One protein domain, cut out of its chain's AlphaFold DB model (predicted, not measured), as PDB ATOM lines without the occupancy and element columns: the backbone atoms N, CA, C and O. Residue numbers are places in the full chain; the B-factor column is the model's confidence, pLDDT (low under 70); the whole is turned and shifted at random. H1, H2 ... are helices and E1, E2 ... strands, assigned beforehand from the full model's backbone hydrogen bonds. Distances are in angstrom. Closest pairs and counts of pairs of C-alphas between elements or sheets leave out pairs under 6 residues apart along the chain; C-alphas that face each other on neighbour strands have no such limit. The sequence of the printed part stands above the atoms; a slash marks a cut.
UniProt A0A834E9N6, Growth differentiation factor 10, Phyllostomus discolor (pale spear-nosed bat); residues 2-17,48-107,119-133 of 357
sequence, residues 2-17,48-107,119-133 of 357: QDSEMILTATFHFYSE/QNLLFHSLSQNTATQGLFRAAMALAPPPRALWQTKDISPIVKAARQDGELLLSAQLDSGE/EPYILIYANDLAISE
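This is residues 2 to 17, 48 to 107 and 119 to 133 of the 357 residues of the protein "Growth differentiation factor 10" of Phyllostomus discolor (pale spear-nosed bat) (UniProt A0A834E9N6). Two small three-stranded sheets, E4 - E1 - E6 and E3 - E2 - E5, lie partly face to face as two layers, with the single short helix H1 wedged between them towards one end. At the other end residues 72 to 77 lead across from E3 in one sheet to E4 in the other. The printed part has 91 residues, with six named strands and one named helix in the order E1 E2 E3 E4 H1 E5 E6; both sheets are antiparallel, and the class is mostly strand. The whole is elongated, with spans of 48 by 31 by 19 A, and only just loose, close to compact, with a radius of gyration of the C-alphas of 14.9 A.

E1, residues 6 to 16, is the longest strand, 30.4 A from C-alpha 6 at (294.634, 291.427, 242.848) to C-alpha 16. Its sheet also holds E4, residues 78 to 83, 16.3 A long, and E6, residues 121 to 127, 19.7 A long, ending at C-alpha 127 at (295.969, 295.267, 239.809). The other sheet holds E2, residues 48 to 54, 19.8 A long; E3, residues 64 to 71, 20.8 A long; and E5, residues 99 to 105, 19.4 A long. H1, residues 85 to 93, runs 12.3 A from C-alpha 85 at (285.751, 286.678, 237.796).

E1 is the inner strand between the edge strands E4 and E6. E1 and E6 are antiparallel at 165 degrees, with N 8 and O 125 2.8 A apart, within hydrogen-bond range. E4 and E1 are antiparallel at 152 degrees, with N 12 and O 82 within range at 2.8 A. H1 is on this sheet, over E1, at a height over the sheet of 8.1 A; it stands up from the sheet at 46 degrees, and the closest C-alphas of E1 and H1 are those of Ala 10 and Ser 85, 4.5 A apart. H1 is also on the other sheet, at a height of 9.4 A, over E2 and along the strands, at 10 degrees to E2 on the local plane; 6 of its C-alphas fall on E2 and 2 on E3, only just too few to be over E3 as well. The closest C-alphas of E3 and H1 are those of Arg 66 and Ile 87, 7.0 A apart. E2 is the inner strand here: E2 and E3 form a hairpin, with N 50 and O 69 within range at 2.9 A, and E2 and E5 are antiparallel at 158 degrees, with N 51 and O 102 at 2.8 A. Strands of different sheets are apart, for instance E1 and E5. Every O i to N i+4 pair of H1 is within hydrogen-bond range.

The two C-alphas farthest apart, those of Glu 107 and Glu 133, are 50.0 A apart. Residues 18 to 47 and 108 to 118 are not printed, with C-alpha gaps of 11.5 A and 20.2 A across the cuts. Of the links printed whole, none is long. The mean pLDDT of the printed part is 70.2; 36 residues are under 70, among them 2 to 5, 55 to 64, 72 to 77 and 128 to 133.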
ATOM      1  N   GLN A   2     300.223 290.217 250.183       46.09
ATOM      2  CA  GLN A   2     298.960 289.584 249.741       46.09
ATOM      3  C   GLN A   2     298.187 290.384 248.670       46.09
ATOM      4  O   GLN A   2     297.368 289.805 247.956       46.09
ATOM      5  N   ASP A   3     298.495 291.672 248.494       48.06
ATOM      6  CA  ASP A   3     297.777 292.567 247.572       48.06
ATOM      7  C   ASP A   3     298.453 292.764 246.208       48.06
ATOM      8  O   ASP A   3     297.912 293.457 245.350       48.06
ATOM      9  N   SER A   4     299.625 292.163 245.981       49.88
ATOM     10  CA  SER A   4     300.469 292.479 244.822       49.88
ATOM     11  C   SER A   4     299.932 291.972 243.480       49.88
ATOM     12  O   SER A   4     300.440 292.377 242.450       49.88
ATOM     13  N   GLU A   5     298.884 291.141 243.463       60.94
ATOM     14  CA  GLU A   5     298.334 290.548 242.231       60.94
ATOM     15  C   GLU A   5     296.796 290.447 242.279       60.94
ATOM     16  O   GLU A   5     296.204 289.396 242.021       60.94
ATOM     17  N   MET A   6     296.093 291.500 242.705       71.69
ATOM     18  CA  MET A   6     294.634 291.427 242.848       71.69
ATOM     19  C   MET A   6     293.934 291.378 241.481       71.69
ATOM     20  O   MET A   6     293.815 292.389 240.797       71.69
ATOM     21  N   ILE A   7     293.396 290.216 241.097       73.31
ATOM     22  CA  ILE A   7     292.533 290.081 239.912       73.31
ATOM     23  C   ILE A   7     291.238 290.872 240.145       73.31
ATOM     24  O   ILE A   7     290.426 290.516 241.003       73.31
ATOM     25  N   LEU A   8     291.036 291.948 239.386       78.75
ATOM     26  CA  LEU A   8     289.873 292.827 239.480       78.75
ATOM     27  C   LEU A   8     288.678 292.202 238.751       78.75
ATOM     28  O   LEU A   8     287.630 291.981 239.370       78.75
ATOM     29  N   THR A   9     288.865 291.852 237.475       84.06
ATOM     30  CA  THR A   9     287.846 291.241 236.608       84.06
ATOM     31  C   THR A   9     288.463 290.217 235.656       84.06
ATOM     32  O   THR A   9     289.622 290.329 235.267       84.06
ATOM     33  N   ALA A  10     287.694 289.201 235.272       85.50
ATOM     34  CA  ALA A  10     288.084 288.228 234.261       85.50
ATOM     35  C   ALA A  10     286.877 287.858 233.391       85.50
ATOM     36  O   ALA A  10     285.807 287.536 233.905       85.50
ATOM     37  N   THR A  11     287.041 287.895 232.070       85.94
ATOM     38  CA  THR A  11     285.965 287.620 231.105       85.94
ATOM     39  C   THR A  11     286.412 286.618 230.047       85.94
ATOM     40  O   THR A  11     287.514 286.720 229.518       85.94
ATOM     41  N   PHE A  12     285.556 285.648 229.740       83.75
ATOM     42  CA  PHE A  12     285.763 284.655 228.687       83.75
ATOM     43  C   PHE A  12     284.992 285.058 227.433       83.75
ATOM     44  O   PHE A  12     283.783 285.301 227.505       83.75
ATOM     45  N   HIS A  13     285.685 285.123 226.300       83.12
ATOM     46  CA  HIS A  13     285.139 285.513 225.005       83.12
ATOM     47  C   HIS A  13     285.189 284.326 224.056       83.12
ATOM     48  O   HIS A  13     286.249 283.743 223.830       83.12
ATOM     49  N   PHE A  14     284.040 283.977 223.489       80.12
ATOM     50  CA  PHE A  14     283.941 282.901 222.512       80.12
ATOM     51  C   PHE A  14     282.930 283.245 221.423       80.12
ATOM     52  O   PHE A  14     281.965 283.986 221.635       80.12
ATOM     53  N   TYR A  15     283.167 282.695 220.238       74.19
ATOM     54  CA  TYR A  15     282.285 282.860 219.097       74.19
ATOM     55  C   TYR A  15     281.228 281.752 219.092       74.19
ATOM     56  O   TYR A  15     281.567 280.570 219.155       74.19
ATOM     57  N   SER A  16     279.949 282.124 219.028       68.44
ATOM     58  CA  SER A  16     278.841 281.170 218.948       68.44
ATOM     59  C   SER A  16     278.152 281.298 217.590       68.44
ATOM     60  O   SER A  16     277.595 282.350 217.263       68.44
ATOM     61  N   GLU A  17     278.222 280.233 216.790       61.97
ATOM     62  CA  GLU A  17     277.510 280.122 215.514       61.97
ATOM     63  C   GLU A  17     275.985 280.096 215.751       61.97
ATOM     64  O   GLU A  17     275.516 279.540 216.751       61.97
ATOM     65  N   GLN A  48     275.025 273.999 225.112       66.81
ATOM     66  CA  GLN A  48     276.481 273.986 225.243       66.81
ATOM     67  C   GLN A  48     276.824 274.320 226.695       66.81
ATOM     68  O   GLN A  48     276.232 275.230 227.277       66.81
ATOM     69  N   ASN A  49     277.764 273.593 227.287       70.56
ATOM     70  CA  ASN A  49     278.222 273.834 228.649       70.56
ATOM     71  C   ASN A  49     279.682 274.274 228.617       70.56
ATOM     72  O   ASN A  49     280.525 273.623 228.009       70.56
ATOM     73  N   LEU A  50     279.994 275.377 229.291       77.50
ATOM     74  CA  LEU A  50     281.369 275.800 229.523       77.50
ATOM     75  C   LEU A  50     281.829 275.243 230.869       77.50
ATOM     76  O   LEU A  50     281.278 275.625 231.903       77.50
ATOM     77  N   LEU A  51     282.801 274.338 230.851       79.62
ATOM     78  CA  LEU A  51     283.346 273.665 232.025       79.62
ATOM     79  C   LEU A  51     284.708 274.266 232.376       79.62
ATOM     80  O   LEU A  51     285.589 274.367 231.522       79.62
ATOM     81  N   PHE A  52     284.891 274.648 233.635       80.19
ATOM     82  CA  PHE A  52     286.175 275.104 234.158       80.19
ATOM     83  C   PHE A  52     286.766 274.035 235.063       80.19
ATOM     84  O   PHE A  52     286.132 273.611 236.032       80.19
ATOM     85  N   HIS A  53     287.996 273.641 234.757       78.94
ATOM     86  CA  HIS A  53     288.778 272.703 235.548       78.94
ATOM     87  C   HIS A  53     290.038 273.392 236.058       78.94
ATOM     88  O   HIS A  53     290.673 274.145 235.319       78.94
ATOM     89  N   SER A  54     290.409 273.124 237.303       73.88
ATOM     90  CA  SER A  54     291.688 273.542 237.858       73.88
ATOM     91  C   SER A  54     292.711 272.417 237.779       73.88
ATOM     92  O   SER A  54     292.438 271.260 238.102       73.88
ATOM     93  N   LEU A  55     293.911 272.745 237.321       68.19
ATOM     94  CA  LEU A  55     294.997 271.783 237.184       68.19
ATOM     95  C   LEU A  55     295.948 271.967 238.367       68.19
ATOM     96  O   LEU A  55     296.708 272.931 238.436       68.19
ATOM     97  N   SER A  56     295.893 271.036 239.317       60.22
ATOM     98  CA  SER A  56     296.930 270.922 240.342       60.22
ATOM     99  C   SER A  56     298.189 270.319 239.714       60.22
ATOM    100  O   SER A  56     298.093 269.458 238.841       60.22
ATOM    101  N   GLN A  57     299.378 270.745 240.153       57.31
ATOM    102  CA  GLN A  57     300.674 270.368 239.557       57.31
ATOM    103  C   GLN A  57     300.969 268.850 239.547       57.31
ATOM    104  O   GLN A  57     301.935 268.437 238.914       57.31
ATOM    105  N   ASN A  58     300.137 268.018 240.190       53.81
ATOM    106  CA  ASN A  58     300.415 266.600 240.437       53.81
ATOM    107  C   ASN A  58     299.398 265.592 239.851       53.81
ATOM    108  O   ASN A  58     299.495 264.411 240.181       53.81
ATOM    109  N   THR A  59     298.438 265.974 238.997       50.56
ATOM    110  CA  THR A  59     297.459 265.011 238.435       50.56
ATOM    111  C   THR A  59     297.374 265.038 236.907       50.56
ATOM    112  O   THR A  59     297.104 266.061 236.289       50.56
ATOM    113  N   ALA A  60     297.593 263.870 236.287       49.84
ATOM    114  CA  ALA A  60     297.741 263.698 234.838       49.84
ATOM    115  C   ALA A  60     296.433 263.438 234.059       49.84
ATOM    116  O   ALA A  60     296.485 263.224 232.852       49.84
ATOM    117  N   THR A  61     295.254 263.463 234.682       53.69
ATOM    118  CA  THR A  61     293.990 263.199 233.971       53.69
ATOM    119  C   THR A  61     292.835 263.945 234.635       53.69
ATOM    120  O   THR A  61     292.463 263.599 235.750       53.69
ATOM    121  N   GLN A  62     292.289 264.944 233.929       56.25
ATOM    122  CA  GLN A  62     291.167 265.824 234.305       56.25
ATOM    123  C   GLN A  62     291.344 266.607 235.618       56.25
ATOM    124  O   GLN A  62     291.300 266.073 236.722       56.25
ATOM    125  N   GLY A  63     291.517 267.924 235.476       61.12
ATOM    126  CA  GLY A  63     291.570 268.862 236.594       61.12
ATOM    127  C   GLY A  63     290.281 268.894 237.429       61.12
ATOM    128  O   GLY A  63     289.206 268.497 236.968       61.12
ATOM    129  N   LEU A  64     290.388 269.392 238.662       68.44
ATOM    130  CA  LEU A  64     289.293 269.465 239.628       68.44
ATOM    131  C   LEU A  64     288.207 270.415 239.099       68.44
ATOM    132  O   LEU A  64     288.480 271.538 238.679       68.44
ATOM    133  N   PHE A  65     286.970 269.930 239.022       71.00
ATOM    134  CA  PHE A  65     285.864 270.675 238.423       71.00
ATOM    135  C   PHE A  65     285.467 271.862 239.311       71.00
ATOM    136  O   PHE A  65     285.135 271.680 240.482       71.00
ATOM    137  N   ARG A  66     285.490 273.079 238.751       70.81
ATOM    138  CA  ARG A  66     285.226 274.326 239.485       70.81
ATOM    139  C   ARG A  66     283.874 274.943 239.169       70.81
ATOM    140  O   ARG A  66     283.210 275.432 240.079       70.81
ATOM    141  N   ALA A  67     283.454 274.933 237.909       72.75
ATOM    142  CA  ALA A  67     282.156 275.474 237.522       72.75
ATOM    143  C   ALA A  67     281.702 274.958 236.156       72.75
ATOM    144  O   ALA A  67     282.519 274.744 235.261       72.75
ATOM    145  N   ALA A  68     280.384 274.851 235.985       75.88
ATOM    146  CA  ALA A  68     279.735 274.721 234.688       75.88
ATOM    147  C   ALA A  68     278.827 275.928 234.462       75.88
ATOM    148  O   ALA A  68     278.013 276.268 235.322       75.88
ATOM    149  N   MET A  69     278.931 276.549 233.293       73.94
ATOM    150  CA  MET A  69     277.982 277.564 232.847       73.94
ATOM    151  C   MET A  69     277.189 277.034 231.660       73.94
ATOM    152  O   MET A  69     277.770 276.635 230.652       73.94
ATOM    153  N   ALA A  70     275.861 277.069 231.761       71.00
ATOM    154  CA  ALA A  70     274.996 276.771 230.629       71.00
ATOM    155  C   ALA A  70     275.021 277.944 229.637       71.00
ATOM    156  O   ALA A  70     274.744 279.093 229.999       71.00
ATOM    157  N   LEU A  71     275.342 277.653 228.381       70.19
ATOM    158  CA  LEU A  71     275.341 278.612 227.286       70.19
ATOM    159  C   LEU A  71     274.066 278.429 226.463       70.19
ATOM    160  O   LEU A  71     273.752 277.336 225.990       70.19
ATOM    161  N   ALA A  72     273.322 279.520 226.298       62.97
ATOM    162  CA  ALA A  72     272.198 279.566 225.376       62.97
ATOM    163  C   ALA A  72     272.709 280.024 223.997       62.97
ATOM    164  O   ALA A  72     273.351 281.082 223.924       62.97
ATOM    165  N   PRO A  73     272.439 279.269 222.915       61.62
ATOM    166  CA  PRO A  73     272.819 279.697 221.578       61.62
ATOM    167  C   PRO A  73     272.058 280.984 221.217       61.62
ATOM    168  O   PRO A  73     270.844 281.068 221.437       61.62
ATOM    169  N   PRO A  74     272.746 282.013 220.696       61.69
ATOM    170  CA  PRO A  74     272.105 283.256 220.310       61.69
ATOM    171  C   PRO A  74     271.328 283.065 218.993       61.69
ATOM    172  O   PRO A  74     271.709 282.246 218.155       61.69
ATOM    173  N   PRO A  75     270.269 283.858 218.742       56.56
ATOM    174  CA  PRO A  75     269.510 283.793 217.489       56.56
ATOM    175  C   PRO A  75     270.318 284.241 216.252       56.56
ATOM    176  O   PRO A  75     269.836 284.117 215.128       56.56
ATOM    177  N   ARG A  76     271.523 284.803 216.435       57.78
ATOM    178  CA  ARG A  76     272.440 285.273 215.382       57.78
ATOM    179  C   ARG A  76     273.888 285.016 215.796       57.78
ATOM    180  O   ARG A  76     274.176 285.085 216.986       57.78
ATOM    181  N   ALA A  77     274.771 284.802 214.818       61.09
ATOM    182  CA  ALA A  77     276.206 284.649 215.046       61.09
ATOM    183  C   ALA A  77     276.758 285.901 215.735       61.09
ATOM    184  O   ALA A  77     276.765 286.981 215.141       61.09
ATOM    185  N   LEU A  78     277.164 285.774 216.994       72.44
ATOM    186  CA  LEU A  78     277.653 286.888 217.799       72.44
ATOM    187  C   LEU A  78     278.736 286.391 218.753       72.44
ATOM    188  O   LEU A  78     278.668 285.277 219.279       72.44
ATOM    189  N   TRP A  79     279.716 287.257 218.997       75.69
ATOM    190  CA  TRP A  79     280.648 287.091 220.104       75.69
ATOM    191  C   TRP A  79     279.878 287.132 221.420       75.69
ATOM    192  O   TRP A  79     279.104 288.061 221.669       75.69
ATOM    193  N   GLN A  80     280.078 286.114 222.252       77.25
ATOM    194  CA  GLN A  80     279.543 286.073 223.602       77.25
ATOM    195  C   GLN A  80     280.662 286.304 224.611       77.25
ATOM    196  O   GLN A  80     281.751 285.740 224.500       77.25
ATOM    197  N   THR A  81     280.348 287.096 225.631       82.19
ATOM    198  CA  THR A  81     281.220 287.333 226.778       82.19
ATOM    199  C   THR A  81     280.568 286.762 228.030       82.19
ATOM    200  O   THR A  81     279.385 287.003 228.290       82.19
ATOM    201  N   LYS A  82     281.330 286.005 228.819       83.88
ATOM    202  CA  LYS A  82     280.907 285.493 230.127       83.88
ATOM    203  C   LYS A  82     281.857 285.969 231.208       83.88
ATOM    204  O   LYS A  82     283.072 285.902 231.044       83.88
ATOM    205  N   ASP A  83     281.295 286.460 232.306       83.44
ATOM    206  CA  ASP A  83     282.076 286.850 233.473       83.44
ATOM    207  C   ASP A  83     282.549 285.596 234.215       83.44
ATOM    208  O   ASP A  83     281.740 284.785 234.668       83.44
ATOM    209  N   ILE A  84     283.866 285.435 234.310       85.75
ATOM    210  CA  ILE A  84     284.528 284.321 234.996       85.75
ATOM    211  C   ILE A  84     285.290 284.796 236.238       85.75
ATOM    212  O   ILE A  84     285.959 283.999 236.898       85.75
ATOM    213  N   SER A  85     285.159 286.077 236.599       83.88
ATOM    214  CA  SER A  85     285.751 286.678 237.796       83.88
ATOM    215  C   SER A  85     285.560 285.846 239.072       83.88
ATOM    216  O   SER A  85     286.553 285.663 239.778       83.88
ATOM    217  N   PRO A  86     284.360 285.312 239.403       83.69
ATOM    218  CA  PRO A  86     284.193 284.539 240.637       83.69
ATOM    219  C   PRO A  86     284.976 283.219 240.623       83.69
ATOM    220  O   PRO A  86     285.510 282.823 241.653       83.69
ATOM    221  N   ILE A  87     285.104 282.571 239.461       82.75
ATOM    222  CA  ILE A  87     285.823 281.294 239.313       82.75
ATOM    223  C   ILE A  87     287.320 281.518 239.486       82.75
ATOM    224  O   ILE A  87     287.976 280.803 240.236       82.75
ATOM    225  N   VAL A  88     287.851 282.543 238.820       81.75
ATOM    226  CA  VAL A  88     289.275 282.878 238.877       81.75
ATOM    227  C   VAL A  88     289.669 283.341 240.287       81.75
ATOM    228  O   VAL A  88     290.726 282.961 240.788       81.75
ATOM    229  N   LYS A  89     288.803 284.106 240.968       81.69
ATOM    230  CA  LYS A  89     289.020 284.526 242.363       81.69
ATOM    231  C   LYS A  89     288.984 283.345 243.337       81.69
ATOM    232  O   LYS A  89     289.845 283.286 244.210       81.69
ATOM    233  N   ALA A  90     288.053 282.405 243.167       81.88
ATOM    234  CA  ALA A  90     287.969 281.202 244.000       81.88
ATOM    235  C   ALA A  90     289.179 280.273 243.802       81.88
ATOM    236  O   ALA A  90     289.811 279.875 244.774       81.88
ATOM    237  N   ALA A  91     289.577 280.006 242.554       78.94
ATOM    238  CA  ALA A  91     290.755 279.185 242.259       78.94
ATOM    239  C   ALA A  91     292.041 279.776 242.859       78.94
ATOM    240  O   ALA A  91     292.870 279.057 243.413       78.94
ATOM    241  N   ARG A  92     292.173 281.109 242.827       76.25
ATOM    242  CA  ARG A  92     293.295 281.814 243.454       76.25
ATOM    243  C   ARG A  92     293.287 281.700 244.980       76.25
ATOM    244  O   ARG A  92     294.355 281.525 245.560       76.25
ATOM    245  N   GLN A  93     292.120 281.802 245.624       76.94
ATOM    246  CA  GLN A  93     291.989 281.602 247.078       76.94
ATOM    247  C   GLN A  93     292.403 280.187 247.494       76.94
ATOM    248  O   GLN A  93     293.026 280.018 248.539       76.94
ATOM    249  N   ASP A  94     292.143 279.207 246.631       75.50
ATOM    250  CA  ASP A  94     292.479 277.801 246.853       75.50
ATOM    251  C   ASP A  94     293.928 277.441 246.450       75.50
ATOM    252  O   ASP A  94     294.341 276.290 246.591       75.50
ATOM    253  N   GLY A  95     294.724 278.404 245.965       69.38
ATOM    254  CA  GLY A  95     296.127 278.199 245.577       69.38
ATOM    255  C   GLY A  95     296.332 277.501 244.225       69.38
ATOM    256  O   GLY A  95     297.434 277.042 243.923       69.38
ATOM    257  N   GLU A  96     295.295 277.425 243.391       72.25
ATOM    258  CA  GLU A  96     295.343 276.789 242.074       72.25
ATOM    259  C   GLU A  96     295.696 277.808 240.987       72.25
ATOM    260  O   GLU A  96     294.896 278.660 240.604       72.25
ATOM    261  N   LEU A  97     296.922 277.711 240.470       68.00
ATOM    262  CA  LEU A  97     297.482 278.686 239.525       68.00
ATOM    263  C   LEU A  97     297.178 278.376 238.049       68.00
ATOM    264  O   LEU A  97     297.535 279.163 237.176       68.00
ATOM    265  N   LEU A  98     296.549 277.234 237.753       72.38
ATOM    266  CA  LEU A  98     296.245 276.785 236.394       72.38
ATOM    267  C   LEU A  98     294.751 276.483 236.255       72.38
ATOM    268  O   LEU A  98     294.208 275.637 236.966       72.38
ATOM    269  N   LEU A  99     294.108 277.148 235.294       75.94
ATOM    270  CA  LEU A  99     292.703 276.966 234.942       75.94
ATOM    271  C   LEU A  99     292.588 276.617 233.459       75.94
ATOM    272  O   LEU A  99     293.126 277.322 232.609       75.94
ATOM    273  N   SER A 100     291.851 275.556 233.148       76.75
ATOM    274  CA  SER A 100     291.475 275.189 231.781       76.75
ATOM    275  C   SER A 100     289.975 275.374 231.585       76.75
ATOM    276  O   SER A 100     289.185 274.942 232.429       76.75
ATOM    277  N   ALA A 101     289.585 275.984 230.467       77.25
ATOM    278  CA  ALA A 101     288.194 276.128 230.055       77.25
ATOM    279  C   ALA A 101     287.912 275.176 228.886       77.25
ATOM    280  O   ALA A 101     288.602 275.226 227.870       77.25
ATOM    281  N   GLN A 102     286.905 274.320 229.029       75.25
ATOM    282  CA  GLN A 102     286.472 273.383 227.999       75.25
ATOM    283  C   GLN A 102     285.031 273.695 227.600       75.25
ATOM    284  O   GLN A 102     284.150 273.805 228.452       75.25
ATOM    285  N   LEU A 103     284.789 273.841 226.299       72.12
ATOM    286  CA  LEU A 103     283.446 273.988 225.754       72.12
ATOM    287  C   LEU A 103     282.922 272.599 225.381       72.12
ATOM    288  O   LEU A 103     283.398 271.996 224.422       72.12
ATOM    289  N   ASP A 104     281.973 272.090 226.158       68.69
ATOM    290  CA  ASP A 104     281.323 270.807 225.915       68.69
ATOM    291  C   ASP A 104     280.020 271.030 225.136       68.69
ATOM    292  O   ASP A 104     279.054 271.623 225.635       68.69
ATOM    293  N   SER A 105     280.008 270.598 223.876       58.78
ATOM    294  CA  SER A 105     278.794 270.528 223.067       58.78
ATOM    295  C   SER A 105     278.186 269.155 223.314       58.78
ATOM    296  O   SER A 105     278.792 268.157 222.941       58.78
ATOM    297  N   GLY A 106     277.014 269.082 223.948       53.44
ATOM    298  CA  GLY A 106     276.370 267.821 224.356       53.44
ATOM    299  C   GLY A 106     275.918 266.886 223.220       53.44
ATOM    300  O   GLY A 106     275.015 266.078 223.424       53.44
ATOM    301  N   GLU A 107     276.505 266.990 222.029       48.47
ATOM    302  CA  GLU A 107     276.192 266.210 220.838       48.47
ATOM    303  C   GLU A 107     277.337 265.220 220.562       48.47
ATOM    304  O   GLU A 107     278.393 265.568 220.036       48.47
ATOM    305  N   GLU A 119     289.550 281.512 217.692       69.56
ATOM    306  CA  GLU A 119     289.979 280.895 218.950       69.56
ATOM    307  C   GLU A 119     289.381 281.654 220.153       69.56
ATOM    308  O   GLU A 119     289.368 282.891 220.157       69.56
ATOM    309  N   PRO A 120     288.850 280.951 221.171       80.75
ATOM    310  CA  PRO A 120     288.335 281.589 222.377       80.75
ATOM    311  C   PRO A 120     289.482 282.137 223.235       80.75
ATOM    312  O   PRO A 120     290.536 281.514 223.351       80.75
ATOM    313  N   TYR A 121     289.262 283.277 223.894       79.75
ATOM    314  CA  TYR A 121     290.276 283.915 224.739       79.75
ATOM    315  C   TYR A 121     289.703 284.409 226.070       79.75
ATOM    316  O   TYR A 121     288.513 284.706 226.203       79.75
ATOM    317  N   ILE A 122     290.574 284.508 227.075       82.69
ATOM    318  CA  ILE A 122     290.257 285.073 228.388       82.69
ATOM    319  C   ILE A 122     290.941 286.434 228.506       82.69
ATOM    320  O   ILE A 122     292.149 286.543 228.327       82.69
ATOM    321  N   LEU A 123     290.174 287.463 228.856       81.94
ATOM    322  CA  LEU A 123     290.687 288.784 229.195       81.94
ATOM    323  C   LEU A 123     290.665 288.956 230.717       81.94
ATOM    324  O   LEU A 123     289.593 288.904 231.322       81.94
ATOM    325  N   ILE A 124     291.834 289.169 231.324       84.62
ATOM    326  CA  ILE A 124     292.005 289.353 232.773       84.62
ATOM    327  C   ILE A 124     292.488 290.777 233.040       84.62
ATOM    328  O   ILE A 124     293.489 291.211 232.478       84.62
ATOM    329  N   TYR A 125     291.791 291.488 233.921       80.88
ATOM    330  CA  TYR A 125     292.212 292.774 234.454       80.88
ATOM    331  C   TYR A 125     292.679 292.562 235.893       80.88
ATOM    332  O   TYR A 125     291.885 292.188 236.758       80.88
ATOM    333  N   ALA A 126     293.966 292.764 236.155       79.38
ATOM    334  CA  ALA A 126     294.566 292.603 237.473       79.38
ATOM    335  C   ALA A 126     295.276 293.892 237.895       79.38
ATOM    336  O   ALA A 126     295.850 294.593 237.065       79.38
ATOM    337  N   ASN A 127     295.206 294.201 239.186       70.31
ATOM    338  CA  ASN A 127     295.969 295.267 239.809       70.31
ATOM    339  C   ASN A 127     297.295 294.673 240.292       70.31
ATOM    340  O   ASN A 127     297.334 293.991 241.318       70.31
ATOM    341  N   ASP A 128     298.347 294.879 239.509       64.62
ATOM    342  CA  ASP A 128     299.697 294.446 239.848       64.62
ATOM    343  C   ASP A 128     300.427 295.586 240.565       64.62
ATOM    344  O   ASP A 128     301.072 296.441 239.951       64.62
ATOM    345  N   LEU A 129     300.287 295.628 241.892       56.78
ATOM    346  CA  LEU A 129     301.038 296.577 242.709       56.78
ATOM    347  C   LEU A 129     302.540 296.236 242.730       56.78
ATOM    348  O   LEU A 129     303.319 297.113 243.099       56.78
ATOM    349  N   ALA A 130     302.976 295.046 242.282       48.34
ATOM    350  CA  ALA A 130     304.391 294.663 242.220       48.34
ATOM    351  C   ALA A 130     305.175 295.371 241.102       48.34
ATOM    352  O   ALA A 130     306.400 295.464 241.184       48.34
ATOM    353  N   ILE A 131     304.505 295.943 240.095       47.34
ATOM    354  CA  ILE A 131     305.158 296.846 239.126       47.34
ATOM    355  C   ILE A 131     305.499 298.192 239.787       47.34
ATOM    356  O   ILE A 131     306.466 298.850 239.407       47.34
ATOM    357  N   SER A 132     304.739 298.579 240.814       49.50
ATOM    358  CA  SER A 132     304.956 299.790 241.615       49.50
ATOM    359  C   SER A 132     305.641 299.547 242.968       49.50
ATOM    360  O   SER A 132     305.932 300.515 243.671       49.50
ATOM    361  N   GLU A 133     305.909 298.294 243.361       46.53
ATOM    362  CA  GLU A 133     306.644 298.003 244.594       46.53
ATOM    363  C   GLU A 133     308.136 298.351 244.407       46.53
ATOM    364  O   GLU A 133     308.757 297.965 243.411       46.53
TER     365      GLU A 133